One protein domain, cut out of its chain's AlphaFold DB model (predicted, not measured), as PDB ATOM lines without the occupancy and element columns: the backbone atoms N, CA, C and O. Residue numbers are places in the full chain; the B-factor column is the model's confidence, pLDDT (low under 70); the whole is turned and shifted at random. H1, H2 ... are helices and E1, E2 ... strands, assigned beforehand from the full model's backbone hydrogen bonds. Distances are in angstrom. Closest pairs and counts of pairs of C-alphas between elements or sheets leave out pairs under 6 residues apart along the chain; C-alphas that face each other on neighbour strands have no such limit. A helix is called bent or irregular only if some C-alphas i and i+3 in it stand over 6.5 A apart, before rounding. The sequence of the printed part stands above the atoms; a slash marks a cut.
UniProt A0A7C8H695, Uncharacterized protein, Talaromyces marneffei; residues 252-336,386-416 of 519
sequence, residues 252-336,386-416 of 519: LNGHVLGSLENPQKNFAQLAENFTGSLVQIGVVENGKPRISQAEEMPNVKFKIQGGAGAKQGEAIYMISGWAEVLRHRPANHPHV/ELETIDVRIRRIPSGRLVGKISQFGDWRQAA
ATOM      1  N   LEU A 252     194.927 173.774 135.866       36.25
ATOM      2  CA  LEU A 252     194.762 173.306 134.495       36.25
ATOM      3  C   LEU A 252     195.561 172.034 134.201       36.25
ATOM      4  O   LEU A 252     195.121 171.229 133.385       36.25
ATOM      5  N   ASN A 253     196.711 171.834 134.848       40.41
ATOM      6  CA  ASN A 253     197.634 170.737 134.525       40.41
ATOM      7  C   ASN A 253     198.120 169.929 135.744       40.41
ATOM      8  O   ASN A 253     198.829 168.941 135.570       40.41
ATOM      9  N   GLY A 254     197.744 170.304 136.973       39.34
ATOM     10  CA  GLY A 254     198.125 169.552 138.170       39.34
ATOM     11  C   GLY A 254     199.591 169.720 138.591       39.34
ATOM     12  O   GLY A 254     200.046 169.012 139.491       39.34
ATOM     13  N   HIS A 255     200.342 170.637 137.975       43.78
ATOM     14  CA  HIS A 255     201.736 170.885 138.330       43.78
ATOM     15  C   HIS A 255     201.847 171.621 139.668       43.78
ATOM     16  O   HIS A 255     201.141 172.592 139.931       43.78
ATOM     17  N   VAL A 256     202.767 171.163 140.520       47.06
ATOM     18  CA  VAL A 256     203.059 171.783 141.816       47.06
ATOM     19  C   VAL A 256     203.912 173.041 141.600       47.06
ATOM     20  O   VAL A 256     205.095 172.953 141.275       47.06
ATOM     21  N   LEU A 257     203.334 174.214 141.839       45.50
ATOM     22  CA  LEU A 257     203.951 175.543 141.774       45.50
ATOM     23  C   LEU A 257     204.810 175.830 143.015       45.50
ATOM     24  O   LEU A 257     204.614 176.837 143.694       45.50
ATOM     25  N   GLY A 258     205.740 174.949 143.386       44.00
ATOM     26  CA  GLY A 258     206.659 175.285 144.473       44.00
ATOM     27  C   GLY A 258     207.119 174.168 145.412       44.00
ATOM     28  O   GLY A 258     206.544 173.099 145.531       44.00
ATOM     29  N   SER A 259     208.158 174.506 146.167       46.38
ATOM     30  CA  SER A 259     208.792 173.843 147.307       46.38
ATOM     31  C   SER A 259     209.308 175.005 148.146       46.38
ATOM     32  O   SER A 259     210.003 175.889 147.639       46.38
ATOM     33  N   LEU A 260     208.918 175.040 149.419       50.03
ATOM     34  CA  LEU A 260     209.289 176.120 150.331       50.03
ATOM     35  C   LEU A 260     210.481 175.727 151.218       50.03
ATOM     36  O   LEU A 260     210.628 176.236 152.332       50.03
ATOM     37  N   GLU A 261     211.344 174.824 150.750       54.25
ATOM     38  CA  GLU A 261     212.636 174.543 151.377       54.25
ATOM     39  C   GLU A 261     213.493 175.817 151.331       54.25
ATOM     40  O   GLU A 261     214.212 176.090 150.373       54.25
ATOM     41  N   ASN A 262     213.390 176.671 152.348       56.00
ATOM     42  CA  ASN A 262     214.229 177.859 152.471       56.00
ATOM     43  C   ASN A 262     214.964 177.817 153.801       56.00
ATOM     44  O   ASN A 262     214.446 178.209 154.845       56.00
ATOM     45  N   PRO A 263     216.199 177.321 153.797       59.59
ATOM     46  CA  PRO A 263     217.055 177.439 154.953       59.59
ATOM     47  C   PRO A 263     217.366 178.911 155.260       59.59
ATOM     48  O   PRO A 263     218.058 179.596 154.493       59.59
ATOM     49  N   GLN A 264     216.900 179.404 156.412       58.78
ATOM     50  CA  GLN A 264     217.266 180.743 156.894       58.78
ATOM     51  C   GLN A 264     218.783 180.857 157.105       58.78
ATOM     52  O   GLN A 264     219.413 181.813 156.642       58.78
ATOM     53  N   LYS A 265     219.373 179.843 157.748       65.00
ATOM     54  CA  LYS A 265     220.812 179.711 158.016       65.00
ATOM     55  C   LYS A 265     221.399 178.563 157.197       65.00
ATOM     56  O   LYS A 265     220.669 177.684 156.758       65.00
ATOM     57  N   ASN A 266     222.711 178.603 156.970       70.31
ATOM     58  CA  ASN A 266     223.479 177.532 156.319       70.31
ATOM     59  C   ASN A 266     222.932 177.072 154.956       70.31
ATOM     60  O   ASN A 266     223.165 175.943 154.550       70.31
ATOM     61  N   PHE A 267     222.250 177.962 154.221       75.19
ATOM     62  CA  PHE A 267     221.657 177.643 152.918       75.19
ATOM     63  C   PHE A 267     222.625 176.938 151.969       75.19
ATOM     64  O   PHE A 267     222.246 175.955 151.358       75.19
ATOM     65  N   ALA A 268     223.874 177.405 151.885       76.69
ATOM     66  CA  ALA A 268     224.849 176.811 150.979       76.69
ATOM     67  C   ALA A 268     225.174 175.345 151.323       76.69
ATOM     68  O   ALA A 268     225.345 174.544 150.417       76.69
ATOM     69  N   GLN A 269     225.218 174.997 152.614       77.38
ATOM     70  CA  GLN A 269     225.446 173.623 153.072       77.38
ATOM     71  C   GLN A 269     224.187 172.771 152.893       77.38
ATOM     72  O   GLN A 269     224.247 171.667 152.380       77.38
ATOM     73  N   LEU A 270     223.018 173.297 153.266       72.88
ATOM     74  CA  LEU A 270     221.764 172.543 153.181       72.88
ATOM     75  C   LEU A 270     221.315 172.316 151.732       72.88
ATOM     76  O   LEU A 270     220.753 171.270 151.430       72.88
ATOM     77  N   ALA A 271     221.616 173.252 150.830       71.75
ATOM     78  CA  ALA A 271     221.338 173.130 149.402       71.75
ATOM     79  C   ALA A 271     222.098 171.991 148.711       71.75
ATOM     80  O   ALA A 271     221.689 171.556 147.636       71.75
ATOM     81  N   GLU A 272     223.168 171.483 149.322       73.50
ATOM     82  CA  GLU A 272     223.883 170.306 148.830       73.50
ATOM     83  C   GLU A 272     223.008 169.049 148.839       73.50
ATOM     84  O   GLU A 272     223.057 168.258 147.898       73.50
ATOM     85  N   ASN A 273     222.125 168.935 149.834       70.44
ATOM     86  CA  ASN A 273     221.220 167.798 150.001       70.44
ATOM     87  C   ASN A 273     219.968 167.883 149.108       70.44
ATOM     88  O   ASN A 273     219.191 166.935 149.061       70.44
ATOM     89  N   PHE A 274     219.766 168.995 148.392       66.06
ATOM     90  CA  PHE A 274     218.630 169.198 147.482       66.06
ATOM     91  C   PHE A 274     219.016 169.003 146.008       66.06
ATOM     92  O   PHE A 274     218.342 169.511 145.117       66.06
ATOM     93  N   THR A 275     220.114 168.295 145.716       59.78
ATOM     94  CA  THR A 275     220.667 168.098 144.361       59.78
ATOM     95  C   THR A 275     219.639 167.638 143.331       59.78
ATOM     96  O   THR A 275     219.622 168.207 142.242       59.78
ATOM     97  N   GLY A 276     218.767 166.687 143.685       61.66
ATOM     98  CA  GLY A 276     217.695 166.182 142.813       61.66
ATOM     99  C   GLY A 276     216.531 167.155 142.587       61.66
ATOM    100  O   GLY A 276     215.737 166.959 141.675       61.66
ATOM    101  N   SER A 277     216.459 168.227 143.374       68.31
ATOM    102  CA  SER A 277     215.401 169.238 143.320       68.31
ATOM    103  C   SER A 277     215.896 170.561 142.739       68.31
ATOM    104  O   SER A 277     215.155 171.533 142.749       68.31
ATOM    105  N   LEU A 278     217.147 170.668 142.285       76.56
ATOM    106  CA  LEU A 278     217.709 171.929 141.796       76.56
ATOM    107  C   LEU A 278     217.489 172.093 140.292       76.56
ATOM    108  O   LEU A 278     217.918 171.262 139.498       76.56
ATOM    109  N   VAL A 279     216.889 173.214 139.903       82.56
ATOM    110  CA  VAL A 279     216.635 173.571 138.505       82.56
ATOM    111  C   VAL A 279     217.375 174.847 138.140       82.56
ATOM    112  O   VAL A 279     217.568 175.734 138.972       82.56
ATOM    113  N   GLN A 280     217.807 174.941 136.890       90.06
ATOM    114  CA  GLN A 280     218.458 176.142 136.388       90.06
ATOM    115  C   GLN A 280     217.433 177.269 136.216       90.06
ATOM    116  O   GLN A 280     216.348 177.062 135.673       90.06
ATOM    117  N   ILE A 281     217.789 178.461 136.683       87.06
ATOM    118  CA  ILE A 281     216.949 179.668 136.610       87.06
ATOM    119  C   ILE A 281     217.660 180.848 135.955       87.06
ATOM    120  O   ILE A 281     217.102 181.935 135.855       87.06
ATOM    121  N   GLY A 282     218.927 180.680 135.602       91.38
ATOM    122  CA  GLY A 282     219.759 181.790 135.196       91.38
ATOM    123  C   GLY A 282     221.162 181.362 134.828       91.38
ATOM    124  O   GLY A 282     221.548 180.197 134.968       91.38
ATOM    125  N   VAL A 283     221.927 182.346 134.381       93.56
ATOM    126  CA  VAL A 283     223.323 182.215 133.975       93.56
ATOM    127  C   VAL A 283     224.082 183.490 134.324       93.56
ATOM    128  O   VAL A 283     223.499 184.551 134.561       93.56
ATOM    129  N   VAL A 284     225.402 183.397 134.383       90.12
ATOM    130  CA  VAL A 284     226.273 184.563 134.528       90.12
ATOM    131  C   VAL A 284     226.562 185.142 133.148       90.12
ATOM    132  O   VAL A 284     227.221 184.509 132.324       90.12
ATOM    133  N   GLU A 285     226.101 186.366 132.915       87.38
ATOM    134  CA  GLU A 285     226.292 187.104 131.668       87.38
ATOM    135  C   GLU A 285     227.033 188.409 131.918       87.38
ATOM    136  O   GLU A 285     226.682 189.179 132.815       87.38
ATOM    137  N   ASN A 286     228.050 188.688 131.103       84.00
ATOM    138  CA  ASN A 286     228.908 189.863 131.241       84.00
ATOM    139  C   ASN A 286     229.473 189.987 132.667       84.00
ATOM    140  O   ASN A 286     229.487 191.067 133.262       84.00
ATOM    141  N   GLY A 287     229.862 188.844 133.247       79.88
ATOM    142  CA  GLY A 287     230.373 188.750 134.616       79.88
ATOM    143  C   GLY A 287     229.348 189.045 135.720       79.88
ATOM    144  O   GLY A 287     229.736 189.194 136.877       79.88
ATOM    145  N   LYS A 288     228.049 189.144 135.399       86.00
ATOM    146  CA  LYS A 288     226.976 189.402 136.367       86.00
ATOM    147  C   LYS A 288     225.952 188.266 136.362       86.00
ATOM    148  O   LYS A 288     225.505 187.860 135.291       86.00
ATOM    149  N   PRO A 289     225.531 187.764 137.534       88.12
ATOM    150  CA  PRO A 289     224.447 186.796 137.591       88.12
ATOM    151  C   PRO A 289     223.149 187.402 137.045       88.12
ATOM    152  O   PRO A 289     222.784 188.517 137.430       88.12
ATOM    153  N   ARG A 290     222.443 186.672 136.180       88.38
ATOM    154  CA  ARG A 290     221.135 187.053 135.641       88.38
ATOM    155  C   ARG A 290     220.143 185.908 135.759       88.38
ATOM    156  O   ARG A 290     220.503 184.747 135.592       88.38
ATOM    157  N   ILE A 291     218.899 186.257 136.066       87.31
ATOM    158  CA  ILE A 291     217.763 185.333 136.041       87.31
ATOM    159  C   ILE A 291     217.258 185.304 134.599       87.31
ATOM    160  O   ILE A 291     217.042 186.366 134.016       87.31
ATOM    161  N   SER A 292     217.124 184.115 134.023       85.94
ATOM    162  CA  SER A 292     216.560 183.932 132.684       85.94
ATOM    163  C   SER A 292     215.092 184.366 132.674       85.94
ATOM    164  O   SER A 292     214.399 184.160 133.670       85.94
ATOM    165  N   GLN A 293     214.624 184.948 131.564       78.44
ATOM    166  CA  GLN A 293     213.235 185.401 131.392       78.44
ATOM    167  C   GLN A 293     212.790 186.483 132.393       78.44
ATOM    168  O   GLN A 293     211.600 186.700 132.607       78.44
ATOM    169  N   ALA A 294     213.728 187.203 133.022       78.38
ATOM    170  CA  ALA A 294     213.394 188.323 133.906       78.38
ATOM    171  C   ALA A 294     212.623 189.436 133.170       78.38
ATOM    172  O   ALA A 294     211.807 190.132 133.768       78.38
ATOM    173  N   GLU A 295     212.868 189.586 131.870       74.12
ATOM    174  CA  GLU A 295     212.176 190.479 130.946       74.12
ATOM    175  C   GLU A 295     210.689 190.142 130.753       74.12
ATOM    176  O   GLU A 295     209.899 191.050 130.494       74.12
ATOM    177  N   GLU A 296     210.288 188.883 130.957       73.25
ATOM    178  CA  GLU A 296     208.884 188.444 130.947       73.25
ATOM    179  C   GLU A 296     208.153 188.830 132.253       73.25
ATOM    180  O   GLU A 296     206.939 188.677 132.370       73.25
ATOM    181  N   MET A 297     208.880 189.387 133.233       71.69
ATOM    182  CA  MET A 297     208.367 189.870 134.519       71.69
ATOM    183  C   MET A 297     208.608 191.385 134.688       71.69
ATOM    184  O   MET A 297     209.263 191.808 135.646       71.69
ATOM    185  N   PRO A 298     208.064 192.248 133.805       62.56
ATOM    186  CA  PRO A 298     208.400 193.677 133.749       62.56
ATOM    187  C   PRO A 298     208.045 194.459 135.023       62.56
ATOM    188  O   PRO A 298     208.561 195.558 135.236       62.56
ATOM    189  N   ASN A 299     207.192 193.888 135.881       63.84
ATOM    190  CA  ASN A 299     206.727 194.519 137.115       63.84
ATOM    191  C   ASN A 299     207.543 194.105 138.353       63.84
ATOM    192  O   ASN A 299     207.232 194.501 139.482       63.84
ATOM    193  N   VAL A 300     208.600 193.321 138.138       72.00
ATOM    194  CA  VAL A 300     209.508 192.842 139.169       72.00
ATOM    195  C   VAL A 300     210.882 193.459 138.972       72.00
ATOM    196  O   VAL A 300     211.508 193.378 137.920       72.00
ATOM    197  N   LYS A 301     211.411 194.030 140.045       77.94
ATOM    198  CA  LYS A 301     212.808 194.413 140.157       77.94
ATOM    199  C   LYS A 301     213.576 193.311 140.875       77.94
ATOM    200  O   LYS A 301     213.523 193.204 142.099       77.94
ATOM    201  N   PHE A 302     214.361 192.545 140.128       83.38
ATOM    202  CA  PHE A 302     215.310 191.607 140.718       83.38
ATOM    203  C   PHE A 302     216.520 192.348 141.290       83.38
ATOM    204  O   PHE A 302     217.227 193.068 140.583       83.38
ATOM    205  N   LYS A 303     216.787 192.154 142.582       86.88
ATOM    206  CA  LYS A 303     218.049 192.546 143.217       86.88
ATOM    207  C   LYS A 303     218.844 191.293 143.529       86.88
ATOM    208  O   LYS A 303     218.524 190.545 144.449       86.88
ATOM    209  N   ILE A 304     219.900 191.065 142.764       87.25
ATOM    210  CA  ILE A 304     220.735 189.882 142.931       87.25
ATOM    211  C   ILE A 304     221.940 190.243 143.800       87.25
ATOM    212  O   ILE A 304     222.667 191.190 143.508       87.25
ATOM    213  N   GLN A 305     222.134 189.501 144.888       84.88
ATOM    214  CA  GLN A 305     223.228 189.679 145.843       84.88
ATOM    215  C   GLN A 305     224.115 188.427 145.874       84.88
ATOM    216  O   GLN A 305     223.607 187.306 145.920       84.88
ATOM    217  N   GLY A 306     225.435 188.605 145.939       80.81
ATOM    218  CA  GLY A 306     226.405 187.503 145.989       80.81
ATOM    219  C   GLY A 306     226.948 187.105 144.614       80.81
ATOM    220  O   GLY A 306     226.950 187.911 143.690       80.81
ATOM    221  N   GLY A 307     227.458 185.873 144.496       69.31
ATOM    222  CA  GLY A 307     228.074 185.381 143.252       69.31
ATOM    223  C   GLY A 307     229.489 185.910 142.972       69.31
ATOM    224  O   GLY A 307     229.922 185.910 141.824       69.31
ATOM    225  N   ALA A 308     230.222 186.363 143.993       66.62
ATOM    226  CA  ALA A 308     231.623 186.754 143.832       66.62
ATOM    227  C   ALA A 308     232.455 185.589 143.255       66.62
ATOM    228  O   ALA A 308     232.349 184.455 143.728       66.62
ATOM    229  N   GLY A 309     233.257 185.871 142.222       71.50
ATOM    230  CA  GLY A 309     234.071 184.864 141.528       71.50
ATOM    231  C   GLY A 309     233.281 183.910 140.621       71.50
ATOM    232  O   GLY A 309     233.773 182.829 140.304       71.50
ATOM    233  N   ALA A 310     232.050 184.260 140.239       83.50
ATOM    234  CA  ALA A 310     231.280 183.512 139.251       83.50
ATOM    235  C   ALA A 310     231.868 183.670 137.837       83.50
ATOM    236  O   ALA A 310     232.280 184.765 137.448       83.50
ATOM    237  N   LYS A 311     231.923 182.575 137.075       88.38
ATOM    238  CA  LYS A 311     232.513 182.551 135.726       88.38
ATOM    239  C   LYS A 311     231.459 182.859 134.663       88.38
ATOM    240  O   LYS A 311     230.291 182.542 134.842       88.38
ATOM    241  N   GLN A 312     231.873 183.444 133.540       91.19
ATOM    242  CA  GLN A 312     230.987 183.675 132.393       91.19
ATOM    243  C   GLN A 312     230.338 182.358 131.931       91.19
ATOM    244  O   GLN A 312     231.026 181.347 131.801       91.19
ATOM    245  N   GLY A 313     229.025 182.377 131.693       89.00
ATOM    246  CA  GLY A 313     228.245 181.204 131.284       89.00
ATOM    247  C   GLY A 313     227.936 180.213 132.411       89.00
ATOM    248  O   GLY A 313     227.266 179.213 132.173       89.00
ATOM    249  N   GLU A 314     228.391 180.467 133.642       93.31
ATOM    250  CA  GLU A 314     228.115 179.585 134.772       93.31
ATOM    251  C   GLU A 314     226.615 179.577 135.108       93.31
ATOM    252  O   GLU A 314     225.997 180.630 135.285       93.31
ATOM    253  N   ALA A 315     226.031 178.379 135.193       93.69
ATOM    254  CA  ALA A 315     224.615 178.195 135.484       93.69
ATOM    255  C   ALA A 315     224.282 178.533 136.944       93.69
ATOM    256  O   ALA A 315     225.006 178.175 137.878       93.69
ATOM    257  N   ILE A 316     223.142 179.193 137.134       92.19
ATOM    258  CA  ILE A 316     222.578 179.512 138.442       92.19
ATOM    259  C   ILE A 316     221.386 178.592 138.661       92.19
ATOM    260  O   ILE A 316     220.399 178.637 137.924       92.19
ATOM    261  N   TYR A 317     221.479 177.767 139.696       89.44
ATOM    262  CA  TYR A 317     220.424 176.849 140.094       89.44
ATOM    263  C   TYR A 317     219.593 177.432 141.226       89.44
ATOM    264  O   TYR A 317     220.036 178.302 141.971       89.44
ATOM    265  N   MET A 318     218.387 176.929 141.397       83.12
ATOM    266  CA  MET A 318     217.512 177.243 142.511       83.12
ATOM    267  C   MET A 318     216.676 176.003 142.808       83.12
ATOM    268  O   MET A 318     216.486 175.160 141.934       83.12
ATOM    269  N   ILE A 319     216.221 175.847 144.050       76.12
ATOM    270  CA  ILE A 319     215.331 174.732 144.394       76.12
ATOM    271  C   ILE A 319     214.085 174.869 143.516       76.12
ATOM    272  O   ILE A 319     213.553 175.975 143.391       76.12
ATOM    273  N   SER A 320     213.662 173.763 142.902       67.81
ATOM    274  CA  SER A 320     212.582 173.642 141.912       67.81
ATOM    275  C   SER A 320     211.369 174.430 142.333       67.81
ATOM    276  O   SER A 320     210.788 175.166 141.551       67.81
ATOM    277  N   GLY A 321     211.096 174.389 143.626       65.81
ATOM    278  CA  GLY A 321     210.102 175.207 144.241       65.81
ATOM    279  C   GLY A 321     210.190 176.694 143.975       65.81
ATOM    280  O   GLY A 321     209.321 177.270 143.337       65.81
ATOM    281  N   TRP A 322     211.247 177.320 144.478       71.25
ATOM    282  CA  TRP A 322     211.493 178.747 144.299       71.25
ATOM    283  C   TRP A 322     211.665 179.140 142.830       71.25
ATOM    284  O   TRP A 322     211.368 180.273 142.466       71.25
ATOM    285  N   ALA A 323     212.130 178.221 141.990       73.19
ATOM    286  CA  ALA A 323     212.201 178.448 140.557       73.19
ATOM    287  C   ALA A 323     210.810 178.490 139.914       73.19
ATOM    288  O   ALA A 323     210.529 179.412 139.156       73.19
ATOM    289  N   GLU A 324     209.925 177.551 140.256       66.56
ATOM    290  CA  GLU A 324     208.546 177.550 139.759       66.56
ATOM    291  C   GLU A 324     207.759 178.766 140.228       66.56
ATOM    292  O   GLU A 324     207.006 179.356 139.457       66.56
ATOM    293  N   VAL A 325     208.024 179.203 141.460       67.25
ATOM    294  CA  VAL A 325     207.528 180.468 142.004       67.25
ATOM    295  C   VAL A 325     207.852 181.660 141.091       67.25
ATOM    296  O   VAL A 325     207.026 182.557 140.942       67.25
ATOM    297  N   LEU A 326     209.053 181.695 140.508       70.69
ATOM    298  CA  LEU A 326     209.454 182.760 139.588       70.69
ATOM    299  C   LEU A 326     208.832 182.575 138.198       70.69
ATOM    300  O   LEU A 326     208.375 183.553 137.618       70.69
ATOM    301  N   ARG A 327     208.788 181.339 137.687       67.44
ATOM    302  CA  ARG A 327     208.295 181.018 136.334       67.44
ATOM    303  C   ARG A 327     206.798 181.234 136.156       67.44
ATOM    304  O   ARG A 327     206.372 181.662 135.095       67.44
ATOM    305  N   HIS A 328     206.003 180.966 137.186       61.66
ATOM    306  CA  HIS A 328     204.543 181.080 137.120       61.66
ATOM    307  C   HIS A 328     204.021 182.469 137.494       61.66
ATOM    308  O   HIS A 328     202.843 182.639 137.820       61.66
ATOM    309  N   ARG A 329     204.884 183.488 137.448       65.19
ATOM    310  CA  ARG A 329     204.419 184.869 137.542       65.19
ATOM    311  C   ARG A 329     203.628 185.230 136.279       65.19
ATOM    312  O   ARG A 329     204.043 184.862 135.182       65.19
ATOM    313  N   PRO A 330     202.499 185.949 136.396       57.31
ATOM    314  CA  PRO A 330     201.717 186.329 135.228       57.31
ATOM    315  C   PRO A 330     202.549 187.179 134.258       57.31
ATOM    316  O   PRO A 330     203.049 188.240 134.632       57.31
ATOM    317  N   ALA A 331     202.652 186.731 133.003       55.69
ATOM    318  CA  ALA A 331     203.449 187.379 131.954       55.69
ATOM    319  C   ALA A 331     202.971 188.804 131.595       55.69
ATOM    320  O   ALA A 331     203.721 189.602 131.044       55.69
ATOM    321  N   ASN A 332     201.716 189.144 131.918       50.91
ATOM    322  CA  ASN A 332     201.056 190.381 131.502       50.91
ATOM    323  C   ASN A 332     200.381 191.085 132.686       50.91
ATOM    324  O   ASN A 332     199.168 190.995 132.876       50.91
ATOM    325  N   HIS A 333     201.155 191.837 133.465       54.50
ATOM    326  CA  HIS A 333     200.592 192.834 134.372       54.50
ATOM    327  C   HIS A 333     200.703 194.223 133.729       54.50
ATOM    328  O   HIS A 333     201.820 194.724 133.575       54.50
ATOM    329  N   PRO A 334     199.594 194.888 133.358       51.12
ATOM    330  CA  PRO A 334     199.666 196.175 132.681       51.12
ATOM    331  C   PRO A 334     200.250 197.243 133.613       51.12
ATOM    332  O   PRO A 334     199.578 197.753 134.507       51.12
ATOM    333  N   HIS A 335     201.509 197.619 133.393       49.97
ATOM    334  CA  HIS A 335     202.087 198.806 134.009       49.97
ATOM    335  C   HIS A 335     201.481 200.053 133.362       49.97
ATOM    336  O   HIS A 335     202.023 200.619 132.417       49.97
ATOM    337  N   VAL A 336     200.351 200.524 133.886       49.16
ATOM    338  CA  VAL A 336     199.856 201.860 133.540       49.16
ATOM    339  C   VAL A 336     200.595 202.871 134.420       49.16
ATOM    340  O   VAL A 336     200.120 203.257 135.490       49.16
ATOM    341  N   GLU A 386     203.240 200.037 142.137       63.38
ATOM    342  CA  GLU A 386     204.702 200.108 142.255       63.38
ATOM    343  C   GLU A 386     205.374 198.777 141.883       63.38
ATOM    344  O   GLU A 386     204.819 197.711 142.137       63.38
ATOM    345  N   LEU A 387     206.598 198.850 141.338       65.94
ATOM    346  CA  LEU A 387     207.426 197.672 141.072       65.94
ATOM    347  C   LEU A 387     207.713 196.905 142.359       65.94
ATOM    348  O   LEU A 387     208.254 197.448 143.329       65.94
ATOM    349  N   GLU A 388     207.445 195.613 142.316       71.06
ATOM    350  CA  GLU A 388     207.790 194.709 143.391       71.06
ATOM    351  C   GLU A 388     209.275 194.366 143.341       71.06
ATOM    352  O   GLU A 388     209.837 194.162 142.273       71.06
ATOM    353  N   THR A 389     209.952 194.314 144.486       76.94
ATOM    354  CA  THR A 389     211.374 193.945 144.526       76.94
ATOM    355  C   THR A 389     211.534 192.507 145.002       76.94
ATOM    356  O   THR A 389     211.051 192.175 146.077       76.94
ATOM    357  N   ILE A 390     212.252 191.669 144.255       80.50
ATOM    358  CA  ILE A 390     212.644 190.326 144.702       80.50
ATOM    359  C   ILE A 390     214.152 190.306 144.912       80.50
ATOM    360  O   ILE A 390     214.919 190.486 143.961       80.50
ATOM    361  N   ASP A 391     214.588 190.037 146.142       84.00
ATOM    362  CA  ASP A 391     216.013 189.906 146.437       84.00
ATOM    363  C   ASP A 391     216.432 188.439 146.350       84.00
ATOM    364  O   ASP A 391     216.072 187.618 147.202       84.00
ATOM    365  N   VAL A 392     217.270 188.118 145.367       86.19
ATOM    366  CA  VAL A 392     217.847 186.783 145.187       86.19
ATOM    367  C   VAL A 392     219.275 186.781 145.720       86.19
ATOM    368  O   VAL A 392     220.131 187.525 145.248       86.19
ATOM    369  N   ARG A 393     219.564 185.923 146.701       87.62
ATOM    370  CA  ARG A 393     220.926 185.694 147.200       87.62
ATOM    371  C   ARG A 393     221.528 184.473 146.534       87.62
ATOM    372  O   ARG A 393     221.006 183.375 146.700       87.62
ATOM    373  N   ILE A 394     222.659 184.654 145.866       89.25
ATOM    374  CA  ILE A 394     223.410 183.591 145.203       89.25
ATOM    375  C   ILE A 394     224.611 183.203 146.057       89.25
ATOM    376  O   ILE A 394     225.397 184.053 146.486       89.25
ATOM    377  N   ARG A 395     224.761 181.900 146.299       88.56
ATOM    378  CA  ARG A 395     225.908 181.320 147.003       88.56
ATOM    379  C   ARG A 395     226.454 180.124 146.241       88.56
ATOM    380  O   ARG A 395     225.699 179.385 145.621       88.56
ATOM    381  N   ARG A 396     227.766 179.923 146.336       88.31
ATOM    382  CA  ARG A 396     228.417 178.698 145.877       88.31
ATOM    383  C   ARG A 396     228.248 177.625 146.952       88.31
ATOM    384  O   ARG A 396     228.553 177.885 148.117       88.31
ATOM    385  N   ILE A 397     227.695 176.477 146.579       86.81
ATOM    386  CA  ILE A 397     227.562 175.314 147.472       86.81
ATOM    387  C   ILE A 397     228.860 174.485 147.449       86.81
ATOM    388  O   ILE A 397     229.664 174.698 146.539       86.81
ATOM    389  N   PRO A 398     229.102 173.564 148.403       84.00
ATOM    390  CA  PRO A 398     230.373 172.833 148.477       84.00
ATOM    391  C   PRO A 398     230.696 172.012 147.217       84.00
ATOM    392  O   PRO A 398     231.827 172.070 146.744       84.00
ATOM    393  N   SER A 399     229.694 171.402 146.573       82.88
ATOM    394  CA  SER A 399     229.828 170.794 145.228       82.88
ATOM    395  C   SER A 399     230.187 171.762 144.083       82.88
ATOM    396  O   SER A 399     230.278 171.360 142.927       82.88
ATOM    397  N   GLY A 400     230.370 173.051 144.363       86.06
ATOM    398  CA  GLY A 400     230.879 174.040 143.420       86.06
ATOM    399  C   GLY A 400     229.818 174.759 142.593       86.06
ATOM    400  O   GLY A 400     230.146 175.773 141.993       86.06
ATOM    401  N   ARG A 401     228.551 174.331 142.579       88.81
ATOM    402  CA  ARG A 401     227.489 175.018 141.811       88.81
ATOM    403  C   ARG A 401     227.064 176.345 142.446       88.81
ATOM    404  O   ARG A 401     227.098 176.501 143.669       88.81
ATOM    405  N   LEU A 402     226.596 177.287 141.627       90.75
ATOM    406  CA  LEU A 402     225.906 178.483 142.112       90.75
ATOM    407  C   LEU A 402     224.440 178.158 142.373       90.75
ATOM    408  O   LEU A 402     223.728 177.715 141.476       90.75
ATOM    409  N   VAL A 403     223.984 178.418 143.595       88.12
ATOM    410  CA  VAL A 403     222.584 178.262 143.972       88.12
ATOM    411  C   VAL A 403     222.035 179.590 144.490       88.12
ATOM    412  O   VAL A 403     222.574 180.194 145.422       88.12
ATOM    413  N   GLY A 404     220.961 180.054 143.862       85.31
ATOM    414  CA  GLY A 404     220.149 181.185 144.275       85.31
ATOM    415  C   GLY A 404     219.068 180.772 145.270       85.31
ATOM    416  O   GLY A 404     218.431 179.730 145.126       85.31
ATOM    417  N   LYS A 405     218.824 181.625 146.263       81.94
ATOM    418  CA  LYS A 405     217.610 181.592 147.081       81.94
ATOM    419  C   LYS A 405     216.928 182.939 147.102       81.94
ATOM    420  O   LYS A 405     217.595 183.975 147.132       81.94
ATOM    421  N   ILE A 406     215.607 182.923 147.187       79.00
ATOM    422  CA  ILE A 406     214.858 184.148 147.419       79.00
ATOM    423  C   ILE A 406     214.965 184.514 148.900       79.00
ATOM    424  O   ILE A 406     214.694 183.708 149.794       79.00
ATOM    425  N   SER A 407     215.458 185.721 149.153       75.94
ATOM    426  CA  SER A 407     215.754 186.230 150.493       75.94
ATOM    427  C   SER A 407     214.760 187.284 150.973       75.94
ATOM    428  O   SER A 407     214.593 187.440 152.185       75.94
ATOM    429  N   GLN A 408     214.090 187.958 150.037       75.50
ATOM    430  CA  GLN A 408     213.049 188.942 150.302       75.50
ATOM    431  C   GLN A 408     212.100 189.048 149.103       75.50
ATOM    432  O   GLN A 408     212.540 188.944 147.957       75.50
ATOM    433  N   PHE A 409     210.820 189.274 149.395       71.69
ATOM    434  CA  PHE A 409     209.767 189.610 148.436       71.69
ATOM    435  C   PHE A 409     209.104 190.923 148.859       71.69
ATOM    436  O   PHE A 409     208.582 191.031 149.967       71.69
ATOM    437  N   GLY A 410     209.144 191.936 147.999       71.25
ATOM    438  CA  GLY A 410     208.745 193.297 148.343       71.25
ATOM    439  C   GLY A 410     209.545 193.807 149.540       71.25
ATOM    440  O   GLY A 410     210.772 193.875 149.498       71.25
ATOM    441  N   ASP A 411     208.849 194.130 150.624       60.91
ATOM    442  CA  ASP A 411     209.432 194.581 151.892       60.91
ATOM    443  C   ASP A 411     209.536 193.439 152.938       60.91
ATOM    444  O   ASP A 411     209.869 193.672 154.098       60.91
ATOM    445  N   TRP A 412     209.285 192.182 152.538       62.81
ATOM    446  CA  TRP A 412     209.146 191.044 153.454       62.81
ATOM    447  C   TRP A 412     210.298 190.072 153.406       62.81
ATOM    448  O   TRP A 412     210.618 189.471 152.379       62.81
ATOM    449  N   ARG A 413     210.876 189.853 154.584       63.25
ATOM    450  CA  ARG A 413     211.941 188.881 154.788       63.25
ATOM    451  C   ARG A 413     211.365 187.527 155.160       63.25
ATOM    452  O   ARG A 413     210.300 187.404 155.755       63.25
ATOM    453  N   GLN A 414     212.140 186.501 154.852       58.25
ATOM    454  CA  GLN A 414     211.808 185.127 155.173       58.25
ATOM    455  C   GLN A 414     211.542 184.910 156.682       58.25
ATOM    456  O   GLN A 414     212.433 185.123 157.510       58.25
ATOM    457  N   ALA A 415     210.359 184.400 157.037       56.44
ATOM    458  CA  ALA A 415     210.024 184.004 158.407       56.44
ATOM    459  C   ALA A 415     210.614 182.629 158.786       56.44
ATOM    460  O   ALA A 415     210.812 181.765 157.932       56.44
ATOM    461  N   ALA A 416     210.887 182.420 160.081       48.06
ATOM    462  CA  ALA A 416     211.491 181.177 160.595       48.06
ATOM    463  C   ALA A 416     210.525 179.980 160.574       48.06
ATOM    464  O   ALA A 416     210.937 178.819 160.638       48.06
TER     465      ALA A 416
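AT A GLANCE: This is residues 252 to 336 and 386 to 416 of the 519 residues of an uncharacterized protein of Talaromyces marneffei (UniProt A0A7C8H695). A six-stranded sheet curls like part of a barrel and folds back on itself, E2 and E1 facing E6, E5 and E3, with E4 as the hinge. Two short helices, H1 and H2, pack on it. The printed part has 116 residues, with two named helices and six named strands in the order H1 E1 E2 E3 E4 H2 E5 E6 along the chain; the mixed sheet has the order E2 E1 E4 E6 E5 E3, and the class is mixed, helices and strands. The whole is compact, radius of gyration of the C-alphas 14.1 A, spanning 44 by 35 by 28 A.

IN THESE COORDINATES: Find C-alpha 278 at (217.709, 171.929, 141.796), where E1, residues 278 to 285, begins; it runs 20.2 A and bends by 52 degrees at residue 281. E2 is 288 to 291, E3 300 to 306, E4 315 to 319. E5, 388 to 396, is 26.2 A long; E6, 402 to 409, ends at (209.767, 189.610, 148.436). H1 is 267 to 277, irregular, with C-alphas 273 and 276 8.2 A apart; H2 is 320 to 327.

HOW THE PARTS SIT: Start at E1 and E4, antiparallel, with N 279 and O 318 2.8 A apart. E2 and E1, a hairpin, have N 283 and O 290 at 3.0 A. Parallel E4 and E6 have N 404 and O 317 at 2.7 A. E5 and E6, a hairpin, have N 393 and O 405 at 2.8 A; parallel E5 and E3 have N 303 and O 390 at 2.9 A. H1 is on the sheet, height 7.6 A; its closest C-alphas to E4 are Ser 277 and Ile 319, 5.6 A. H2 is on it, height 7.3 A; Val 279 of E1 and Ser 320 have the closest C-alphas, 5.3 A. Each O i to N i+4 pair is within hydrogen-bond range in H2; in H1 1 of 7 is, beside 5 of 8 O i to N i+3.

THE WHOLE: The farthest C-alphas, Val 336 and Ser 399, are 44.7 A apart. Residues 337 to 385 are not printed; the gap is 10.1 A. Of the links printed whole, none is long. Mean pLDDT of the printed part is 72.6, with residues 252 to 265 and 327 to 336 among those under 70.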